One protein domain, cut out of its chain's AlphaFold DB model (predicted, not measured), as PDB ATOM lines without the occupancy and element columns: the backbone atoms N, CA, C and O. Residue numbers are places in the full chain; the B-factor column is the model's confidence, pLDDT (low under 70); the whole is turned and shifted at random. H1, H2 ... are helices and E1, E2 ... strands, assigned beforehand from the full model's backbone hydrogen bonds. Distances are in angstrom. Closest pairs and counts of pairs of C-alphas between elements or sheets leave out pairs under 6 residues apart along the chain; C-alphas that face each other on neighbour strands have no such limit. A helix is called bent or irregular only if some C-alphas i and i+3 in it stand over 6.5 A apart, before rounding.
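AT A GLANCE: This is residues 3 to 69 of the 128 residues of a protein of Geodermatophilaceae bacterium (UniProt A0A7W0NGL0). A flat, layered piece: two helices, H1 and H2, run nearly the same way with a small two-stranded parallel sheet, E1 and E2, in the gap between them, near the ends at which both helices begin. The strands run against the helices, and the long link from H1 to E2, residues 25 to 38, makes a wide loop beyond the end of H1 and then comes back between the two helices to reach E2. The printed part has 67 residues with two named helices and two named strands, in the order E1, H1, E2, H2, and it is mostly helix by its named elements. The sheet has the order E1, E2, all parallel. The whole is loose, with a radius of gyration of the C-alphas of 13.6 A, and the C-alphas span 38 by 27 by 9 A along their three main axes.

IN THESE COORDINATES: The printed part begins with E1, residues 3 to 5, whose first C-alpha, that of Val 3, is at (28.957, 34.793, -46.833). E1 is 6.0 A long from first to last C-alpha. H1 follows, residues 12 to 24, 18.6 A from first to last C-alpha; its C-alpha 12 is at (23.625, 30.847, -54.940) and its C-alpha 24 at (28.358, 48.748, -56.076), and the y coordinate is higher at its end than at its start. E2 is residues 39 to 42, 10.2 A long, and there y is lower at the end than at the start. H2, residues 50 to 66, is the longest helix by residues, with 17, and measures 24.4 A; its last C-alpha, that of Asp 66, is at (45.212, 49.677, -38.197). Neither helix is bent or irregular.

HOW THE PARTS SIT: E1 and E2 are parallel neighbour strands, with 26 degrees between their N-to-C directions. Among the C-alphas that face each other, those of Val 3 and Leu 40 are 4.8 A apart and those of Asn 5 and Thr 42 are 4.6 A apart. Across this pair N 4 and O 40 are within hydrogen-bond range at 2.8 A, and N 42 and O 4 at 2.9 A. E1, H1 and E2 form a strand-helix-strand unit, two parallel neighbour strands with a helix between them along the chain, and its crossover is right-handed. The closest C-alphas of H1 and E2 are those of Val 16 and Ile 39, 6.9 A apart, and the closest of E1 and H1 are those of Val 4 and Ala 12, at 6.8 A. The closest C-alphas of E2 and H2 are those of Thr 42 and Ile 50, at 6.6 A. E1 and H2 have 1 pair of C-alphas within 8 A, those of Val 3 and Val 53, at 7.6 A. H1 and H2 are apart. In H1 and H2 every O i to N i+4 pair is within hydrogen-bond range.

THE WHOLE: The two C-alphas farthest apart are those of Asp 10 and Gly 68, at 40.1 A, while the first and last printed C-alphas, those of Val 3 and Glu 69, are 22.0 A apart. The printed part has no cut. The link from H1 to E2 is long, with 14 residues; the links from E1 to H1, with 6 residues, and from E2 to H2, with 7, are short. The mean pLDDT of the printed part is 94.6, and no printed residue is under 70.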
ATOM      1  N   VAL A   3      28.740  36.217 -46.575       97.81
ATOM      2  CA  VAL A   3      28.957  34.793 -46.833       97.81
ATOM      3  C   VAL A   3      27.667  34.191 -47.376       97.81
ATOM      4  O   VAL A   3      26.648  34.174 -46.688       97.81
ATOM      5  N   VAL A   4      27.711  33.698 -48.611       97.75
ATOM      6  CA  VAL A   4      26.620  32.956 -49.250       97.75
ATOM      7  C   VAL A   4      26.864  31.469 -49.017       97.75
ATOM      8  O   VAL A   4      27.728  30.861 -49.645       97.75
ATOM      9  N   ASN A   5      26.134  30.893 -48.067       97.12
ATOM     10  CA  ASN A   5      26.227  29.472 -47.733       97.12
ATOM     11  C   ASN A   5      25.319  28.612 -48.631       97.12
ATOM     12  O   ASN A   5      24.354  29.117 -49.206       97.12
ATOM     13  N   LYS A   6      25.598  27.304 -48.695       95.31
ATOM     14  CA  LYS A   6      24.977  26.327 -49.607       95.31
ATOM     15  C   LYS A   6      25.209  26.698 -51.072       95.31
ATOM     16  O   LYS A   6      24.290  26.682 -51.890       95.31
ATOM     17  N   ALA A   7      26.445  27.083 -51.383       94.69
ATOM     18  CA  ALA A   7      26.844  27.524 -52.714       94.69
ATOM     19  C   ALA A   7      26.748  26.429 -53.795       94.69
ATOM     20  O   ALA A   7      26.822  26.736 -54.984       94.69
ATOM     21  N   ASP A   8      26.548  25.178 -53.380       95.06
ATOM     22  CA  ASP A   8      26.222  24.017 -54.205       95.06
ATOM     23  C   ASP A   8      24.785  24.034 -54.753       95.06
ATOM     24  O   ASP A   8      24.471  23.267 -55.660       95.06
ATOM     25  N   ARG A   9      23.906  24.893 -54.223       94.50
ATOM     26  CA  ARG A   9      22.504  24.980 -54.645       94.50
ATOM     27  C   ARG A   9      22.283  26.003 -55.750       94.50
ATOM     28  O   ARG A   9      22.930  27.053 -55.813       94.50
ATOM     29  N   ASP A  10      21.270  25.724 -56.562       93.31
ATOM     30  CA  ASP A  10      20.754  26.684 -57.530       93.31
ATOM     31  C   ASP A  10      20.352  27.995 -56.842       93.31
ATOM     32  O   ASP A  10      19.861  28.022 -55.713       93.31
ATOM     33  N   GLY A  11      20.608  29.110 -57.524       92.69
ATOM     34  CA  GLY A  11      20.368  30.454 -56.997       92.69
ATOM     35  C   GLY A  11      21.542  31.064 -56.224       92.69
ATOM     36  O   GLY A  11      21.657  32.286 -56.213       92.69
ATOM     37  N   ALA A  12      22.495  30.283 -55.695       95.31
ATOM     38  CA  ALA A  12      23.625  30.847 -54.940       95.31
ATOM     39  C   ALA A  12      24.476  31.826 -55.772       95.31
ATOM     40  O   ALA A  12      24.835  32.914 -55.318       95.31
ATOM     41  N   LYS A  13      24.740  31.481 -57.041       94.38
ATOM     42  CA  LYS A  13      25.434  32.375 -57.985       94.38
ATOM     43  C   LYS A  13      24.651  33.664 -58.246       94.38
ATOM     44  O   LYS A  13      25.272  34.705 -58.450       94.38
ATOM     45  N   GLN A  14      23.317  33.601 -58.244       97.12
ATOM     46  CA  GLN A  14      22.474  34.786 -58.394       97.12
ATOM     47  C   GLN A  14      22.586  35.679 -57.156       97.12
ATOM     48  O   GLN A  14      22.913  36.849 -57.304       97.12
ATOM     49  N   THR A  15      22.476  35.116 -55.951       97.00
ATOM     50  CA  THR A  15      22.645  35.864 -54.695       97.00
ATOM     51  C   THR A  15      23.995  36.579 -54.618       97.00
ATOM     52  O   THR A  15      24.060  37.736 -54.214       97.00
ATOM     53  N   VAL A  16      25.087  35.936 -55.052       96.62
ATOM     54  CA  VAL A  16      26.409  36.587 -55.113       96.62
ATOM     55  C   VAL A  16      26.403  37.783 -56.068       96.62
ATOM     56  O   VAL A  16      26.994  38.817 -55.749       96.62
ATOM     57  N   ARG A  17      25.753  37.670 -57.234       96.69
ATOM     58  CA  ARG A  17      25.621  38.791 -58.182       96.69
ATOM     59  C   ARG A  17      24.805  39.931 -57.584       96.69
ATOM     60  O   ARG A  17      25.248  41.073 -57.665       96.69
ATOM     61  N   ASP A  18      23.690  39.618 -56.936       96.75
ATOM     62  CA  ASP A  18      22.818  40.617 -56.314       96.75
ATOM     63  C   ASP A  18      23.545  41.354 -55.183       96.75
ATOM     64  O   ASP A  18      23.509  42.581 -55.112       96.75
ATOM     65  N   LEU A  19      24.301  40.632 -54.346       95.56
ATOM     66  CA  LEU A  19      25.147  41.231 -53.309       95.56
ATOM     67  C   LEU A  19      26.222  42.150 -53.901       95.56
ATOM     68  O   LEU A  19      26.445  43.243 -53.383       95.56
ATOM     69  N   ARG A  20      26.880  41.738 -54.994       95.00
ATOM     70  CA  ARG A  20      27.875  42.581 -55.680       95.00
ATOM     71  C   ARG A  20      27.245  43.857 -56.217       95.00
ATOM     72  O   ARG A  20      27.829  44.922 -56.044       95.00
ATOM     73  N   PHE A  21      26.067  43.747 -56.826       95.31
ATOM     74  CA  PHE A  21      25.317  44.895 -57.317       95.31
ATOM     75  C   PHE A  21      24.944  45.845 -56.174       95.31
ATOM     76  O   PHE A  21      25.244  47.031 -56.242       95.31
ATOM     77  N   MET A  22      24.383  45.335 -55.076       92.62
ATOM     78  CA  MET A  22      24.041  46.171 -53.920       92.62
ATOM     79  C   MET A  22      25.262  46.891 -53.339       92.62
ATOM     80  O   MET A  22      25.178  48.076 -53.031       92.62
ATOM     81  N   LEU A  23      26.418  46.225 -53.242       92.06
ATOM     82  CA  LEU A  23      27.643  46.883 -52.781       92.06
ATOM     83  C   LEU A  23      28.175  47.923 -53.774       92.06
ATOM     84  O   LEU A  23      28.794  48.899 -53.345       92.06
ATOM     85  N   SER A  24      27.936  47.761 -55.078       90.25
ATOM     86  CA  SER A  24      28.358  48.748 -56.076       90.25
ATOM     87  C   SER A  24      27.505  50.016 -56.073       90.25
ATOM     88  O   SER A  24      27.978  51.045 -56.545       90.25
ATOM     89  N   LEU A  25      26.285  49.971 -55.520       91.69
ATOM     90  CA  LEU A  25      25.413  51.150 -55.390       91.69
ATOM     91  C   LEU A  25      25.962  52.208 -54.415       91.69
ATOM     92  O   LEU A  25      25.464  53.330 -54.387       91.69
ATOM     93  N   GLY A  26      27.007  51.884 -53.651       87.19
ATOM     94  CA  GLY A  26      27.685  52.818 -52.756       87.19
ATOM     95  C   GLY A  26      27.329  52.625 -51.282       87.19
ATOM     96  O   GLY A  26      26.594  51.714 -50.909       87.19
ATOM     97  N   GLY A  27      27.900  53.467 -50.422       85.75
ATOM     98  CA  GLY A  27      27.700  53.413 -48.975       85.75
ATOM     99  C   GLY A  27      28.972  53.732 -48.196       85.75
ATOM    100  O   GLY A  27      29.973  54.180 -48.761       85.75
ATOM    101  N   ARG A  28      28.949  53.473 -46.884       81.50
ATOM    102  CA  ARG A  28      30.095  53.717 -45.984       81.50
ATOM    103  C   ARG A  28      31.360  52.961 -46.417       81.50
ATOM    104  O   ARG A  28      32.459  53.460 -46.216       81.50
ATOM    105  N   HIS A  29      31.211  51.805 -47.066       85.38
ATOM    106  CA  HIS A  29      32.313  51.000 -47.610       85.38
ATOM    107  C   HIS A  29      32.941  51.562 -48.897       85.38
ATOM    108  O   HIS A  29      33.960  51.044 -49.356       85.38
ATOM    109  N   SER A  30      32.348  52.591 -49.509       87.56
ATOM    110  CA  SER A  30      32.875  53.210 -50.733       87.56
ATOM    111  C   SER A  30      33.842  54.362 -50.470       87.56
ATOM    112  O   SER A  30      34.532  54.779 -51.401       87.56
ATOM    113  N   ALA A  31      33.919  54.862 -49.234       88.00
ATOM    114  CA  ALA A  31      34.841  55.928 -48.861       88.00
ATOM    115  C   ALA A  31      36.312  55.480 -48.955       88.00
ATOM    116  O   ALA A  31      36.638  54.298 -48.821       88.00
ATOM    117  N   ALA A  32      37.215  56.436 -49.189       86.88
ATOM    118  CA  ALA A  32      38.648  56.160 -49.213       86.88
ATOM    119  C   ALA A  32      39.109  55.616 -47.849       86.88
ATOM    120  O   ALA A  32      38.767  56.171 -46.809       86.88
ATOM    121  N   GLY A  33      39.853  54.507 -47.859       86.56
ATOM    122  CA  GLY A  33      40.308  53.826 -46.640       86.56
ATOM    123  C   GLY A  33      39.252  52.959 -45.940       86.56
ATOM    124  O   GLY A  33      39.598  52.237 -45.005       86.56
ATOM    125  N   ALA A  34      37.994  52.968 -46.397       91.94
ATOM    126  CA  ALA A  34      36.945  52.143 -45.814       91.94
ATOM    127  C   ALA A  34      37.122  50.656 -46.148       91.94
ATOM    128  O   ALA A  34      37.547  50.280 -47.246       91.94
ATOM    129  N   TRP A  35      36.725  49.796 -45.209       94.50
ATOM    130  CA  TRP A  35      36.654  48.364 -45.449       94.50
ATOM    131  C   TRP A  35      35.618  48.049 -46.523       94.50
ATOM    132  O   TRP A  35      34.436  48.364 -46.370       94.50
ATOM    133  N   ARG A  36      36.053  47.369 -47.585       93.19
ATOM    134  CA  ARG A  36      35.175  46.825 -48.623       93.19
ATOM    135  C   ARG A  36      34.867  45.365 -48.305       93.19
ATOM    136  O   ARG A  36      35.752  44.527 -48.458       93.19
ATOM    137  N   PRO A  37      33.641  45.032 -47.861       94.19
ATOM    138  CA  PRO A  37      33.324  43.673 -47.450       94.19
ATOM    139  C   PRO A  37      33.470  42.690 -48.620       94.19
ATOM    140  O   PRO A  37      32.779  42.855 -49.628       94.19
ATOM    141  N   PRO A  38      34.300  41.638 -48.497       95.88
ATOM    142  CA  PRO A  38      34.319  40.582 -49.497       95.88
ATOM    143  C   PRO A  38      33.008  39.787 -49.456       95.88
ATOM    144  O   PRO A  38      32.367  39.674 -48.402       95.88
ATOM    145  N   ILE A  39      32.634  39.233 -50.612       97.31
ATOM    146  CA  ILE A  39      31.520  38.293 -50.769       97.31
ATOM    147  C   ILE A  39      32.122  36.918 -51.042       97.31
ATOM    148  O   ILE A  39      32.738  36.712 -52.090       97.31
ATOM    149  N   LEU A  40      31.944  36.002 -50.096       97.81
ATOM    150  CA  LEU A  40      32.474  34.643 -50.137       97.81
ATOM    151  C   LEU A  40      31.341  33.632 -50.290       97.81
ATOM    152  O   LEU A  40      30.228  33.860 -49.815       97.81
ATOM    153  N   SER A  41      31.637  32.510 -50.932       97.50
ATOM    154  CA  SER A  41      30.714  31.388 -51.091       97.50
ATOM    155  C   SER A  41      31.195  30.215 -50.252       97.50
ATOM    156  O   SER A  41      32.389  29.935 -50.230       97.50
ATOM    157  N   THR A  42      30.281  29.527 -49.573       97.94
ATOM    158  CA  THR A  42      30.609  28.378 -48.714       97.94
ATOM    159  C   THR A  42      29.632  27.227 -48.922       97.94
ATOM    160  O   THR A  42      28.469  27.434 -49.283       97.94
ATOM    161  N   VAL A  43      30.089  26.006 -48.643       97.50
ATOM    162  CA  VAL A  43      29.231  24.833 -48.439       97.50
ATOM    163  C   VAL A  43      29.547  24.294 -47.052       97.50
ATOM    164  O   VAL A  43      30.332  23.362 -46.884       97.50
ATOM    165  N   ALA A  44      28.946  24.907 -46.030       94.81
ATOM    166  CA  ALA A  44      29.290  24.631 -44.635       94.81
ATOM    167  C   ALA A  44      29.130  23.149 -44.254       94.81
ATOM    168  O   ALA A  44      29.920  22.630 -43.474       94.81
ATOM    169  N   SER A  45      28.165  22.437 -44.848       96.06
ATOM    170  CA  SER A  45      27.969  20.998 -44.614       96.06
ATOM    171  C   SER A  45      29.115  20.119 -45.123       96.06
ATOM    172  O   SER A  45      29.192  18.958 -44.739       96.06
ATOM    173  N   ARG A  46      29.977  20.646 -45.998       96.25
ATOM    174  CA  ARG A  46      31.173  19.974 -46.526       96.25
ATOM    175  C   ARG A  46      32.475  20.622 -46.047       96.25
ATOM    176  O   ARG A  46      33.545  20.174 -46.431       96.25
ATOM    177  N   GLY A  47      32.391  21.675 -45.229       94.94
ATOM    178  CA  GLY A  47      33.552  22.449 -44.783       94.94
ATOM    179  C   GLY A  47      34.187  23.339 -45.861       94.94
ATOM    180  O   GLY A  47      35.233  23.929 -45.617       94.94
ATOM    181  N   GLU A  48      33.572  23.478 -47.037       97.88
ATOM    182  CA  GLU A  48      34.140  24.247 -48.151       97.88
ATOM    183  C   GLU A  48      33.970  25.759 -47.935       97.88
ATOM    184  O   GLU A  48      32.882  26.230 -47.579       97.88
ATOM    185  N   GLY A  49      35.028  26.531 -48.204       96.50
ATOM    186  CA  GLY A  49      35.023  27.994 -48.117       96.50
ATOM    187  C   GLY A  49      35.231  28.555 -46.700       96.50
ATOM    188  O   GLY A  49      35.189  29.769 -46.501       96.50
ATOM    189  N   ILE A  50      35.378  27.691 -45.687       97.06
ATOM    190  CA  ILE A  50      35.480  28.105 -44.280       97.06
ATOM    191  C   ILE A  50      36.832  28.763 -43.988       97.06
ATOM    192  O   ILE A  50      36.875  29.765 -43.272       97.06
ATOM    193  N   GLU A  51      37.919  28.253 -44.568       97.81
ATOM    194  CA  GLU A  51      39.259  28.829 -44.404       97.81
ATOM    195  C   GLU A  51      39.321  30.258 -44.956       97.81
ATOM    196  O   GLU A  51      39.849  31.160 -44.307       97.81
ATOM    197  N   GLU A  52      38.691  30.507 -46.102       97.75
ATOM    198  CA  GLU A  52      38.597  31.829 -46.718       97.75
ATOM    199  C   GLU A  52      37.780  32.800 -45.862       97.75
ATOM    200  O   GLU A  52      38.116  33.984 -45.767       97.75
ATOM    201  N   VAL A  53      36.721  32.316 -45.203       98.00
ATOM    202  CA  VAL A  53      35.940  33.127 -44.259       98.00
ATOM    203  C   VAL A  53      36.788  33.516 -43.052       98.00
ATOM    204  O   VAL A  53      36.776  34.686 -42.664       98.00
ATOM    205  N   ILE A  54      37.546  32.577 -42.483       98.06
ATOM    206  CA  ILE A  54      38.452  32.848 -41.357       98.06
ATOM    207  C   ILE A  54      39.522  33.864 -41.772       98.06
ATOM    208  O   ILE A  54      39.712  34.871 -41.089       98.06
ATOM    209  N   ALA A  55      40.148  33.678 -42.935       98.12
ATOM    210  CA  ALA A  55      41.147  34.606 -43.454       98.12
ATOM    211  C   ALA A  55      40.580  36.023 -43.662       98.12
ATOM    212  O   ALA A  55      41.222  37.017 -43.312       98.12
ATOM    213  N   ALA A  56      39.353  36.139 -44.181       98.25
ATOM    214  CA  ALA A  56      38.684  37.426 -44.340       98.25
ATOM    215  C   ALA A  56      38.350  38.083 -42.989       98.25
ATOM    216  O   ALA A  56      38.452  39.307 -42.864       98.25
ATOM    217  N   LEU A  57      37.969  37.297 -41.976       98.00
ATOM    218  CA  LEU A  57      37.746  37.789 -40.613       98.00
ATOM    219  C   LEU A  57      39.036  38.342 -40.008       98.00
ATOM    220  O   LEU A  57      39.013  39.442 -39.454       98.00
ATOM    221  N   ASP A  58      40.157  37.642 -40.169       98.19
ATOM    222  CA  ASP A  58      41.462  38.111 -39.702       98.19
ATOM    223  C   ASP A  58      41.905  39.390 -40.414       98.19
ATOM    224  O   ASP A  58      42.392  40.323 -39.772       98.19
ATOM    225  N   GLN A  59      41.695  39.479 -41.729       97.62
ATOM    226  CA  GLN A  59      41.995  40.690 -42.489       97.62
ATOM    227  C   GLN A  59      41.148  41.878 -42.012       97.62
ATOM    228  O   GLN A  59      41.680  42.967 -41.797       97.62
ATOM    229  N   HIS A  60      39.849  41.666 -41.788       97.31
ATOM    230  CA  HIS A  60      38.968  42.695 -41.241       97.31
ATOM    231  C   HIS A  60      39.392  43.105 -39.827       97.31
ATOM    232  O   HIS A  60      39.379  44.287 -39.493       97.31
ATOM    233  N   ARG A  61      39.808  42.138 -38.997       96.25
ATOM    234  CA  ARG A  61      40.295  42.383 -37.636       96.25
ATOM    235  C   ARG A  61      41.520  43.292 -37.635       96.25
ATOM    236  O   ARG A  61      41.532  44.243 -36.860       96.25
ATOM    237  N   ARG A  62      42.490  43.028 -38.519       97.06
ATOM    238  CA  ARG A  62      43.680  43.875 -38.711       97.06
ATOM    239  C   ARG A  62      43.302  45.261 -39.209       97.06
ATOM    240  O   ARG A  62      43.700  46.238 -38.597       97.06
ATOM    241  N   TRP A  63      42.448  45.353 -40.230       96.38
ATOM    242  CA  TRP A  63      41.980  46.649 -40.724       96.38
ATOM    243  C   TRP A  63      41.318  47.484 -39.621       96.38
ATOM    244  O   TRP A  63      41.588  48.674 -39.523       96.38
ATOM    245  N   LEU A  64      40.491  46.878 -38.760       95.75
ATOM    246  CA  LEU A  64      39.873  47.572 -37.624       95.75
ATOM    247  C   LEU A  64      40.905  48.138 -36.635       95.75
ATOM    248  O   LEU A  64      40.663  49.196 -36.056       95.75
ATOM    249  N   ASP A  65      42.009  47.421 -36.420       94.44
ATOM    250  CA  ASP A  65      43.098  47.855 -35.542       94.44
ATOM    251  C   ASP A  65      43.927  48.963 -36.205       94.44
ATOM    252  O   ASP A  65      44.101  50.031 -35.622       94.44
ATOM    253  N   ASP A  66      44.343  48.759 -37.456       95.19
ATOM    254  CA  ASP A  66      45.212  49.677 -38.197       95.19
ATOM    255  C   ASP A  66      44.514  51.000 -38.561       95.19
ATOM    256  O   ASP A  66      45.147  52.052 -38.618       95.19
ATOM    257  N   SER A  67      43.201  50.963 -38.808       94.00
ATOM    258  CA  SER A  67      42.406  52.155 -39.142       94.00
ATOM    259  C   SER A  67      41.929  52.943 -37.918       94.00
ATOM    260  O   SER A  67      41.371  54.027 -38.078       94.00
ATOM    261  N   GLY A  68      42.080  52.403 -36.701       93.44
ATOM    262  CA  GLY A  68      41.496  52.973 -35.479       93.44
ATOM    263  C   GLY A  68      39.972  52.808 -35.364       93.44
ATOM    264  O   GLY A  68      39.380  53.172 -34.344       93.44
ATOM    265  N   GLU A  69      39.324  52.202 -36.363       94.00
ATOM    266  CA  GLU A  69      37.877  51.983 -36.398       94.00
ATOM    267  C   GLU A  69      37.393  51.115 -35.227       94.00
ATOM    268  O   GLU A  69      36.279  51.294 -34.732       94.00
TER     269      GLU A  69